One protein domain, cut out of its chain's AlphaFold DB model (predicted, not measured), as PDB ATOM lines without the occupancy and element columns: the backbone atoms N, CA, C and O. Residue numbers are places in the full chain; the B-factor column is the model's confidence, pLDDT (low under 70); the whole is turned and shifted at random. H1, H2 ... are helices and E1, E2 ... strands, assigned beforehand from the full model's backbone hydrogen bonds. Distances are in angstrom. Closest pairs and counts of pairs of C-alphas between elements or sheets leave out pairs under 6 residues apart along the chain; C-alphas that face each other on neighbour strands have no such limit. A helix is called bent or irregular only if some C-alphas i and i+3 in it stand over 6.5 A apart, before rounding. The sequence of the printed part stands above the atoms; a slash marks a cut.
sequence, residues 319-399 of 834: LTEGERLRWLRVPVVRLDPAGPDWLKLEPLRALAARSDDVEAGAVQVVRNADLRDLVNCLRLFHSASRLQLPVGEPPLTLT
ATOM      1  N   LEU A 319     -17.001  35.475  58.894       85.19
ATOM      2  CA  LEU A 319     -16.988  34.052  59.212       85.19
ATOM      3  C   LEU A 319     -15.753  33.710  60.058       85.19
ATOM      4  O   LEU A 319     -14.624  33.726  59.561       85.19
ATOM      5  N   THR A 320     -15.950  33.334  61.322       86.06
ATOM      6  CA  THR A 320     -14.848  32.909  62.212       86.06
ATOM      7  C   THR A 320     -14.202  31.616  61.724       86.06
ATOM      8  O   THR A 320     -14.871  30.826  61.066       86.06
ATOM      9  N   GLU A 321     -12.912  31.372  61.988       85.00
ATOM     10  CA  GLU A 321     -12.233  30.149  61.527       85.00
ATOM     11  C   GLU A 321     -13.040  28.881  61.870       85.00
ATOM     12  O   GLU A 321     -13.378  28.632  63.025       85.00
ATOM     13  N   GLY A 322     -13.383  28.093  60.846       85.56
ATOM     14  CA  GLY A 322     -14.182  26.870  60.982       85.56
ATOM     15  C   GLY A 322     -15.686  27.020  60.718       85.56
ATOM     16  O   GLY A 322     -16.344  26.010  60.476       85.56
ATOM     17  N   GLU A 323     -16.243  28.236  60.679       90.88
ATOM     18  CA  GLU A 323     -17.645  28.427  60.277       90.88
ATOM     19  C   GLU A 323     -17.843  28.143  58.781       90.88
ATOM     20  O   GLU A 323     -17.015  28.526  57.942       90.88
ATOM     21  N   ARG A 324     -18.942  27.461  58.450       93.56
ATOM     22  CA  ARG A 324     -19.331  27.129  57.078       93.56
ATOM     23  C   ARG A 324     -20.725  27.670  56.795       93.56
ATOM     24  O   ARG A 324     -21.617  27.548  57.633       93.56
ATOM     25  N   LEU A 325     -20.900  28.259  55.619       94.69
ATOM     26  CA  LEU A 325     -22.204  28.653  55.104       94.69
ATOM     27  C   LEU A 325     -22.952  27.392  54.667       94.69
ATOM     28  O   LEU A 325     -22.396  26.564  53.952       94.69
ATOM     29  N   ARG A 326     -24.227  27.258  55.035       95.44
ATOM     30  CA  ARG A 326     -25.095  26.208  54.484       95.44
ATOM     31  C   ARG A 326     -25.287  26.403  52.987       95.44
ATOM     32  O   ARG A 326     -25.335  25.423  52.255       95.44
ATOM     33  N   TRP A 327     -25.408  27.652  52.543       94.69
ATOM     34  CA  TRP A 327     -25.610  27.955  51.135       94.69
ATOM     35  C   TRP A 327     -25.054  29.333  50.742       94.69
ATOM     36  O   TRP A 327     -25.106  30.292  51.514       94.69
ATOM     37  N   LEU A 328     -24.550  29.432  49.512       94.50
ATOM     38  CA  LEU A 328     -24.096  30.658  48.858       94.50
ATOM     39  C   LEU A 328     -24.760  30.764  47.483       94.50
ATOM     40  O   LEU A 328     -24.519  29.938  46.607       94.50
ATOM     41  N   ARG A 329     -25.581  31.795  47.277       93.62
ATOM     42  CA  ARG A 329     -26.277  32.064  46.014       93.62
ATOM     43  C   ARG A 329     -25.708  33.294  45.333       93.62
ATOM     44  O   ARG A 329     -25.787  34.402  45.861       93.62
ATOM     45  N   VAL A 330     -25.195  33.097  44.127       90.81
ATOM     46  CA  VAL A 330     -24.673  34.155  43.267       90.81
ATOM     47  C   VAL A 330     -25.425  34.133  41.931       90.81
ATOM     48  O   VAL A 330     -24.989  33.487  40.979       90.81
ATOM     49  N   PRO A 331     -26.581  34.809  41.825       88.00
ATOM     50  CA  PRO A 331     -27.422  34.782  40.637       88.00
ATOM     51  C   PRO A 331     -26.671  35.242  39.387       88.00
ATOM     52  O   PRO A 331     -26.874  34.662  38.328       88.00
ATOM     53  N   VAL A 332     -25.790  36.243  39.488       86.81
ATOM     54  CA  VAL A 332     -25.019  36.734  38.341       86.81
ATOM     55  C   VAL A 332     -23.589  37.083  38.751       86.81
ATOM     56  O   VAL A 332     -23.373  37.946  39.596       86.81
ATOM     57  N   VAL A 333     -22.600  36.478  38.094       84.50
ATOM     58  CA  VAL A 333     -21.188  36.886  38.164       84.50
ATOM     59  C   VAL A 333     -20.825  37.612  36.884       84.50
ATOM     60  O   VAL A 333     -20.935  37.042  35.803       84.50
ATOM     61  N   ARG A 334     -20.374  38.859  36.985       84.69
ATOM     62  CA  ARG A 334     -19.966  39.675  35.843       84.69
ATOM     63  C   ARG A 334     -18.448  39.841  35.809       84.69
ATOM     64  O   ARG A 334     -17.864  40.490  36.673       84.69
ATOM     65  N   LEU A 335     -17.821  39.274  34.781       82.19
ATOM     66  CA  LEU A 335     -16.389  39.392  34.514       82.19
ATOM     67  C   LEU A 335     -16.149  40.649  33.683       82.19
ATOM     68  O   LEU A 335     -16.500  40.681  32.503       82.19
ATOM     69  N   ASP A 336     -15.595  41.688  34.303       79.25
ATOM     70  CA  ASP A 336     -15.247  42.933  33.619       79.25
ATOM     71  C   ASP A 336     -13.791  42.883  33.075       79.25
ATOM     72  O   ASP A 336     -12.925  42.240  33.671       79.25
ATOM     73  N   PRO A 337     -13.504  43.540  31.932       68.62
ATOM     74  CA  PRO A 337     -12.256  43.387  31.170       68.62
ATOM     75  C   PRO A 337     -11.037  44.178  31.668       68.62
ATOM     76  O   PRO A 337      -9.995  44.153  31.020       68.62
ATOM     77  N   ALA A 338     -11.144  44.941  32.755       58.00
ATOM     78  CA  ALA A 338     -10.187  46.004  33.049       58.00
ATOM     79  C   ALA A 338      -9.534  45.840  34.427       58.00
ATOM     80  O   ALA A 338      -9.847  46.540  35.387       58.00
ATOM     81  N   GLY A 339      -8.566  44.933  34.522       57.75
ATOM     82  CA  GLY A 339      -7.523  45.055  35.536       57.75
ATOM     83  C   GLY A 339      -6.678  43.789  35.683       57.75
ATOM     84  O   GLY A 339      -7.260  42.711  35.733       57.75
ATOM     85  N   PRO A 340      -5.346  43.900  35.809       48.06
ATOM     86  CA  PRO A 340      -4.384  42.786  35.810       48.06
ATOM     87  C   PRO A 340      -4.431  41.837  37.031       48.06
ATOM     88  O   PRO A 340      -3.464  41.130  37.298       48.06
ATOM     89  N   ASP A 341      -5.548  41.749  37.755       54.38
ATOM     90  CA  ASP A 341      -5.596  41.076  39.057       54.38
ATOM     91  C   ASP A 341      -6.520  39.852  39.032       54.38
ATOM     92  O   ASP A 341      -7.664  39.894  39.476       54.38
ATOM     93  N   TRP A 342      -5.994  38.714  38.595       51.34
ATOM     94  CA  TRP A 342      -6.551  37.380  38.873       51.34
ATOM     95  C   TRP A 342      -6.735  37.117  40.389       51.34
ATOM     96  O   TRP A 342      -7.554  36.288  40.781       51.34
ATOM     97  N   LEU A 343      -6.062  37.901  41.249       52.09
ATOM     98  CA  LEU A 343      -6.302  38.035  42.698       52.09
ATOM     99  C   LEU A 343      -7.759  38.395  43.056       52.09
ATOM    100  O   LEU A 343      -8.147  38.328  44.220       52.09
ATOM    101  N   LYS A 344      -8.585  38.777  42.073       66.88
ATOM    102  CA  LYS A 344      -9.954  39.240  42.293       66.88
ATOM    103  C   LYS A 344     -10.982  38.155  42.608       66.88
ATOM    104  O   LYS A 344     -11.969  38.423  43.283       66.88
ATOM    105  N   LEU A 345     -10.750  36.912  42.199       76.00
ATOM    106  CA  LEU A 345     -11.696  35.824  42.478       76.00
ATOM    107  C   LEU A 345     -11.387  35.056  43.766       76.00
ATOM    108  O   LEU A 345     -12.249  34.317  44.232       76.00
ATOM    109  N   GLU A 346     -10.204  35.238  44.356       83.75
ATOM    110  CA  GLU A 346      -9.798  34.549  45.589       83.75
ATOM    111  C   GLU A 346     -10.772  34.748  46.766       83.75
ATOM    112  O   GLU A 346     -11.114  33.762  47.413       83.75
ATOM    113  N   PRO A 347     -11.336  35.945  47.010       85.31
ATOM    114  CA  PRO A 347     -12.343  36.134  48.058       85.31
ATOM    115  C   PRO A 347     -13.610  35.309  47.833       85.31
ATOM    116  O   PRO A 347     -14.149  34.699  48.756       85.31
ATOM    117  N   LEU A 348     -14.078  35.255  46.583       86.94
ATOM    118  CA  LEU A 348     -15.240  34.456  46.209       86.94
ATOM    119  C   LEU A 348     -14.919  32.957  46.272       86.94
ATOM    120  O   LEU A 348     -15.771  32.180  46.689       86.94
ATOM    121  N   ARG A 349     -13.688  32.554  45.920       88.06
ATOM    122  CA  ARG A 349     -13.166  31.186  46.095       88.06
ATOM    123  C   ARG A 349     -13.142  30.773  47.546       88.06
ATOM    124  O   ARG A 349     -13.656  29.708  47.863       88.06
ATOM    125  N   ALA A 350     -12.601  31.611  48.415       89.81
ATOM    126  CA  ALA A 350     -12.565  31.357  49.842       89.81
ATOM    127  C   ALA A 350     -13.985  31.263  50.423       89.81
ATOM    128  O   ALA A 350     -14.269  30.338  51.180       89.81
ATOM    129  N   LEU A 351     -14.901  32.151  50.020       90.12
ATOM    130  CA  LEU A 351     -16.297  32.106  50.463       90.12
ATOM    131  C   LEU A 351     -17.016  30.837  49.972       90.12
ATOM    132  O   LEU A 351     -17.664  30.147  50.758       90.12
ATOM    133  N   ALA A 352     -16.850  30.483  48.694       91.12
ATOM    134  CA  ALA A 352     -17.415  29.270  48.104       91.12
ATOM    135  C   ALA A 352     -16.829  27.993  48.729       91.12
ATOM    136  O   ALA A 352     -17.568  27.059  49.012       91.12
ATOM    137  N   ALA A 353     -15.523  27.959  49.014       91.00
ATOM    138  CA  ALA A 353     -14.867  26.835  49.686       91.00
ATOM    139  C   ALA A 353     -15.357  26.636  51.131       91.00
ATOM    140  O   ALA A 353     -15.294  25.528  51.664       91.00
ATOM    141  N   ARG A 354     -15.858  27.705  51.760       92.56
ATOM    142  CA  ARG A 354     -16.498  27.684  53.080       92.56
ATOM    143  C   ARG A 354     -18.013  27.493  53.013       92.56
ATOM    144  O   ARG A 354     -18.667  27.638  54.037       92.56
ATOM    145  N   SER A 355     -18.570  27.180  51.849       94.06
ATOM    146  CA  SER A 355     -20.004  26.957  51.664       94.06
ATOM    147  C   SER A 355     -20.286  25.486  51.360       94.06
ATOM    148  O   SER A 355     -19.537  24.846  50.625       94.06
ATOM    149  N   ASP A 356     -21.355  24.941  51.935       93.06
ATOM    150  CA  ASP A 356     -21.774  23.554  51.715       93.06
ATOM    151  C   ASP A 356     -22.562  23.392  50.409       93.06
ATOM    152  O   ASP A 356     -22.401  22.387  49.718       93.06
ATOM    153  N   ASP A 357     -23.369  24.394  50.051       92.31
ATOM    154  CA  ASP A 357     -24.060  24.495  48.765       92.31
ATOM    155  C   ASP A 357     -23.694  25.821  48.090       92.31
ATOM    156  O   ASP A 357     -23.736  26.881  48.718       92.31
ATOM    157  N   VAL A 358     -23.319  25.783  46.814       91.06
ATOM    158  CA  VAL A 358     -23.015  26.991  46.038       91.06
ATOM    159  C   VAL A 358     -23.807  26.946  44.749       91.06
ATOM    160  O   VAL A 358     -23.595  26.089  43.891       91.06
ATOM    161  N   GLU A 359     -24.685  27.923  44.593       89.44
ATOM    162  CA  GLU A 359     -25.534  28.076  43.426       89.44
ATOM    163  C   GLU A 359     -25.120  29.349  42.686       89.44
ATOM    164  O   GLU A 359     -25.163  30.449  43.241       89.44
ATOM    165  N   ALA A 360     -24.722  29.207  41.422       84.44
ATOM    166  CA  ALA A 360     -24.505  30.335  40.526       84.44
ATOM    167  C   ALA A 360     -25.489  30.302  39.367       84.44
ATOM    168  O   ALA A 360     -25.576  29.289  38.675       84.44
ATOM    169  N   GLY A 361     -26.197  31.412  39.151       85.06
ATOM    170  CA  GLY A 361     -27.217  31.504  38.106       85.06
ATOM    171  C   GLY A 361     -26.613  31.702  36.714       85.06
ATOM    172  O   GLY A 361     -26.782  30.866  35.831       85.06
ATOM    173  N   ALA A 362     -25.888  32.802  36.508       85.62
ATOM    174  CA  ALA A 362     -25.317  33.170  35.217       85.62
ATOM    175  C   ALA A 362     -23.912  33.771  35.353       85.62
ATOM    176  O   ALA A 362     -23.629  34.530  36.280       85.62
ATOM    177  N   VAL A 363     -23.043  33.490  34.378       83.75
ATOM    178  CA  VAL A 363     -21.740  34.155  34.240       83.75
ATOM    179  C   VAL A 363     -21.802  35.088  33.031       83.75
ATOM    180  O   VAL A 363     -21.870  34.652  31.883       83.75
ATOM    181  N   GLN A 364     -21.793  36.392  33.285       85.62
ATOM    182  CA  GLN A 364     -21.757  37.434  32.266       85.62
ATOM    183  C   GLN A 364     -20.311  37.822  31.978       85.62
ATOM    184  O   GLN A 364     -19.617  38.369  32.831       85.62
ATOM    185  N   VAL A 365     -19.858  37.577  30.753       82.12
ATOM    186  CA  VAL A 365     -18.512  37.951  30.308       82.12
ATOM    187  C   VAL A 365     -18.610  39.259  29.537       82.12
ATOM    188  O   VAL A 365     -19.172  39.306  28.441       82.12
ATOM    189  N   VAL A 366     -18.086  40.341  30.106       82.12
ATOM    190  CA  VAL A 366     -17.994  41.620  29.400       82.12
ATOM    191  C   VAL A 366     -16.815  41.559  28.431       82.12
ATOM    192  O   VAL A 366     -15.790  40.933  28.703       82.12
ATOM    193  N   ARG A 367     -16.976  42.172  27.252       76.62
ATOM    194  CA  ARG A 367     -15.987  42.136  26.162       76.62
ATOM    195  C   ARG A 367     -14.576  42.442  26.661       76.62
ATOM    196  O   ARG A 367     -14.388  43.479  27.279       76.62
ATOM    197  N   ASN A 368     -13.616  41.598  26.275       75.44
ATOM    198  CA  ASN A 368     -12.190  41.632  26.634       75.44
ATOM    199  C   ASN A 368     -11.825  41.060  28.017       75.44
ATOM    200  O   ASN A 368     -10.673  41.189  28.416       75.44
ATOM    201  N   ALA A 369     -12.752  40.417  28.738       73.25
ATOM    202  CA  ALA A 369     -12.379  39.626  29.911       73.25
ATOM    203  C   ALA A 369     -11.468  38.454  29.502       73.25
ATOM    204  O   ALA A 369     -11.629  37.871  28.421       73.25
ATOM    205  N   ASP A 370     -10.495  38.122  30.353       78.31
ATOM    206  CA  ASP A 370      -9.564  37.031  30.086       78.31
ATOM    207  C   ASP A 370     -10.319  35.687  30.076       78.31
ATOM    208  O   ASP A 370     -11.157  35.399  30.934       78.31
ATOM    209  N   LEU A 371     -10.006  34.830  29.098       77.00
ATOM    210  CA  LEU A 371     -10.518  33.457  29.058       77.00
ATOM    211  C   LEU A 371     -10.089  32.681  30.309       77.00
ATOM    212  O   LEU A 371     -10.825  31.801  30.754       77.00
ATOM    213  N   ARG A 372      -8.935  33.023  30.899       79.25
ATOM    214  CA  ARG A 372      -8.484  32.445  32.170       79.25
ATOM    215  C   ARG A 372      -9.453  32.740  33.305       79.25
ATOM    216  O   ARG A 372      -9.781  31.822  34.052       79.25
ATOM    217  N   ASP A 373      -9.965  33.965  33.402       73.44
ATOM    218  CA  ASP A 373     -10.927  34.357  34.440       73.44
ATOM    219  C   ASP A 373     -12.255  33.623  34.276       73.44
ATOM    220  O   ASP A 373     -12.824  33.140  35.256       73.44
ATOM    221  N   LEU A 374     -12.710  33.444  33.032       80.69
ATOM    222  CA  LEU A 374     -13.887  32.633  32.740       80.69
ATOM    223  C   LEU A 374     -13.692  31.181  33.189       80.69
ATOM    224  O   LEU A 374     -14.531  30.648  33.912       80.69
ATOM    225  N   VAL A 375     -12.580  30.547  32.807       81.62
ATOM    226  CA  VAL A 375     -12.265  29.168  33.219       81.62
ATOM    227  C   VAL A 375     -12.158  29.070  34.742       81.62
ATOM    228  O   VAL A 375     -12.670  28.127  35.337       81.62
ATOM    229  N   ASN A 376     -11.550  30.059  35.388       80.25
ATOM    230  CA  ASN A 376     -11.398  30.137  36.835       80.25
ATOM    231  C   ASN A 376     -12.733  30.288  37.577       80.25
ATOM    232  O   ASN A 376     -12.918  29.639  38.608       80.25
ATOM    233  N   CYS A 377     -13.664  31.090  37.056       78.50
ATOM    234  CA  CYS A 377     -15.031  31.187  37.567       78.50
ATOM    235  C   CYS A 377     -15.815  29.897  37.355       78.50
ATOM    236  O   CYS A 377     -16.469  29.416  38.278       78.50
ATOM    237  N   LEU A 378     -15.724  29.302  36.165       81.25
ATOM    238  CA  LEU A 378     -16.384  28.031  35.879       81.25
ATOM    239  C   LEU A 378     -15.853  26.920  36.790       81.25
ATOM    240  O   LEU A 378     -16.650  26.175  37.349       81.25
ATOM    241  N   ARG A 379     -14.534  26.846  37.017       82.50
ATOM    242  CA  ARG A 379     -13.912  25.893  37.954       82.50
ATOM    243  C   ARG A 379     -14.460  26.050  39.372       82.50
ATOM    244  O   ARG A 379     -14.812  25.043  39.973       82.50
ATOM    245  N   LEU A 380     -14.584  27.285  39.864       77.94
ATOM    246  CA  LEU A 380     -15.118  27.588  41.196       77.94
ATOM    247  C   LEU A 380     -16.531  27.027  41.403       77.94
ATOM    248  O   LEU A 380     -16.792  26.344  42.391       77.94
ATOM    249  N   PHE A 381     -17.433  27.275  40.455       75.69
ATOM    250  CA  PHE A 381     -18.814  26.801  40.568       75.69
ATOM    251  C   PHE A 381     -18.967  25.320  40.204       75.69
ATOM    252  O   PHE A 381     -19.906  24.663  40.650       75.69
ATOM    253  N   HIS A 382     -18.038  24.764  39.424       73.50
ATOM    254  CA  HIS A 382     -18.043  23.347  39.075       73.50
ATOM    255  C   HIS A 382     -17.579  22.464  40.240       73.50
ATOM    256  O   HIS A 382     -18.198  21.434  40.505       73.50
ATOM    257  N   SER A 383     -16.543  22.875  40.983       63.12
ATOM    258  CA  SER A 383     -16.053  22.125  42.150       63.12
ATOM    259  C   SER A 383     -17.063  22.076  43.299       63.12
ATOM    260  O   SER A 383     -17.075  21.118  44.067       63.12
ATOM    261  N   ALA A 384     -17.940  23.079  43.393       58.69
ATOM    262  CA  ALA A 384     -18.939  23.189  44.452       58.69
ATOM    263  C   ALA A 384     -20.222  22.363  44.210       58.69
ATOM    264  O   ALA A 384     -21.122  22.359  45.038       58.69
ATOM    265  N   SER A 385     -20.276  21.566  43.136       46.66
ATOM    266  CA  SER A 385     -21.250  20.476  42.972       46.66
ATOM    267  C   SER A 385     -22.737  20.872  42.905       46.66
ATOM    268  O   SER A 385     -23.544  20.144  43.471       46.66
ATOM    269  N   ARG A 386     -23.133  21.946  42.194       53.34
ATOM    270  CA  ARG A 386     -24.518  22.178  41.682       53.34
ATOM    271  C   ARG A 386     -24.621  23.448  40.821       53.34
ATOM    272  O   ARG A 386     -25.393  24.360  41.089       53.34
ATOM    273  N   LEU A 387     -23.870  23.500  39.723       49.34
ATOM    274  CA  LEU A 387     -24.053  24.552  38.718       49.34
ATOM    275  C   LEU A 387     -25.365  24.282  37.953       49.34
ATOM    276  O   LEU A 387     -25.379  23.578  36.944       49.34
ATOM    277  N   GLN A 388     -26.488  24.770  38.485       46.56
ATOM    278  CA  GLN A 388     -27.768  24.774  37.783       46.56
ATOM    279  C   GLN A 388     -27.765  25.949  36.811       46.56
ATOM    280  O   GLN A 388     -28.157  27.059  37.151       46.56
ATOM    281  N   LEU A 389     -27.294  25.705  35.588       46.84
ATOM    282  CA  LEU A 389     -27.546  26.641  34.499       46.84
ATOM    283  C   LEU A 389     -29.062  26.639  34.247       46.84
ATOM    284  O   LEU A 389     -29.606  25.559  33.984       46.84
ATOM    285  N   PRO A 390     -29.759  27.784  34.342       43.19
ATOM    286  CA  PRO A 390     -31.191  27.837  34.084       43.19
ATOM    287  C   PRO A 390     -31.472  27.317  32.669       43.19
ATOM    288  O   PRO A 390     -30.976  27.845  31.673       43.19
ATOM    289  N   VAL A 391     -32.245  26.235  32.580       37.50
ATOM    290  CA  VAL A 391     -32.648  25.624  31.309       37.50
ATOM    291  C   VAL A 391     -33.686  26.544  30.663       37.50
ATOM    292  O   VAL A 391     -34.863  26.478  30.996       37.50
ATOM    293  N   GLY A 392     -33.246  27.445  29.782       37.62
ATOM    294  CA  GLY A 392     -34.142  28.357  29.057       37.62
ATOM    295  C   GLY A 392     -33.519  29.681  28.611       37.62
ATOM    296  O   GLY A 392     -34.017  30.285  27.667       37.62
ATOM    297  N   GLU A 393     -32.404  30.101  29.214       39.72
ATOM    298  CA  GLU A 393     -31.638  31.287  28.805       39.72
ATOM    299  C   GLU A 393     -30.194  30.884  28.456       39.72
ATOM    300  O   GLU A 393     -29.657  29.959  29.071       39.72
ATOM    301  N   PRO A 394     -29.537  31.511  27.458       44.72
ATOM    302  CA  PRO A 394     -28.168  31.154  27.115       44.72
ATOM    303  C   PRO A 394     -27.257  31.394  28.335       44.72
ATOM    304  O   PRO A 394     -27.189  32.523  28.825       44.72
ATOM    305  N   PRO A 395     -26.516  30.370  28.809       45.91
ATOM    306  CA  PRO A 395     -25.717  30.428  30.044       45.91
ATOM    307  C   PRO A 395     -24.572  31.452  29.986       45.91
ATOM    308  O   PRO A 395     -23.962  31.779  31.003       45.91
ATOM    309  N   LEU A 396     -24.293  31.963  28.786       46.28
ATOM    310  CA  LEU A 396     -23.345  33.022  28.489       46.28
ATOM    311  C   LEU A 396     -24.047  34.070  27.632       46.28
ATOM    312  O   LEU A 396     -24.326  33.853  26.453       46.28
ATOM    313  N   THR A 397     -24.298  35.236  28.214       45.44
ATOM    314  CA  THR A 397     -24.740  36.418  27.472       45.44
ATOM    315  C   THR A 397     -23.530  37.293  27.158       45.44
ATOM    316  O   THR A 397     -23.054  38.066  27.989       45.44
ATOM    317  N   LEU A 398     -23.013  37.176  25.931       42.69
ATOM    318  CA  LEU A 398     -22.028  38.114  25.389       42.69
ATOM    319  C   LEU A 398     -22.754  39.394  24.962       42.69
ATOM    320  O   LEU A 398     -23.468  39.420  23.959       42.69
ATOM    321  N   THR A 399     -22.580  40.480  25.709       41.59
ATOM    322  CA  THR A 399     -23.205  41.767  25.373       41.59
ATOM    323  C   THR A 399     -22.428  42.478  24.253       41.59
ATOM    324  O   THR A 399     -21.237  42.778  24.373       41.59
TER     325      THR A 399
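What this domain is: This is residues 319 to 399 of the 834 residues of an uncharacterized protein of Edaphochlamys debaryana (UniProt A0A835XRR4). Two long, bent parallel strands form a curved ribbon, with two helices nearly side by side in its hollow and a loose tail after H2. The 81 printed residues hold E1, H1, E2 and H2 in that order, mixed in class; the whole is compact, radius of gyration of the C-alphas 13.1 A, and flat, spanning 38 by 34 by 16 A.

Where its parts are: E1, residues 325 to 335, begins at C-alpha (-22.204, 28.653, 55.104), bends by 65 degrees at 331 and measures 23.9 A. H1 is residues 346 to 353. E2, residues 355 to 365, measures 24.1 A and bends by 61 degrees at 361. H2, residues 371 to 383, measures 18.2 A and ends at C-alpha (-16.053, 22.125, 42.150).

How they stand to each other: E1 and E2 are parallel at 10 degrees, with N 330 and O 359 2.8 A apart, within hydrogen-bond range. E1, H1, E2 form a strand-helix-strand unit, parallel neighbour strands joined through a helix, with a right-handed crossover. The closest C-alphas of E2 and H2, Ala 360 and Phe 381, are 6.7 A apart; those of E1 and H1, Leu 328 and Ala 352, 6.9 A. H1 and H2 are close but not clearly touching, closest C-alphas Arg 349 and Leu 380 at 6.4 A, at a shallow tilt of 20 degrees, the same way. In H1 and H2 every O i to N i+4 pair is within hydrogen-bond range.

The domain as a whole: The farthest C-alphas, Gly 322 and Thr 399, are 39.6 A apart. The printed part has no cut, and no link is long. Residues 337 to 344 and 383 to 399 have pLDDT under 70.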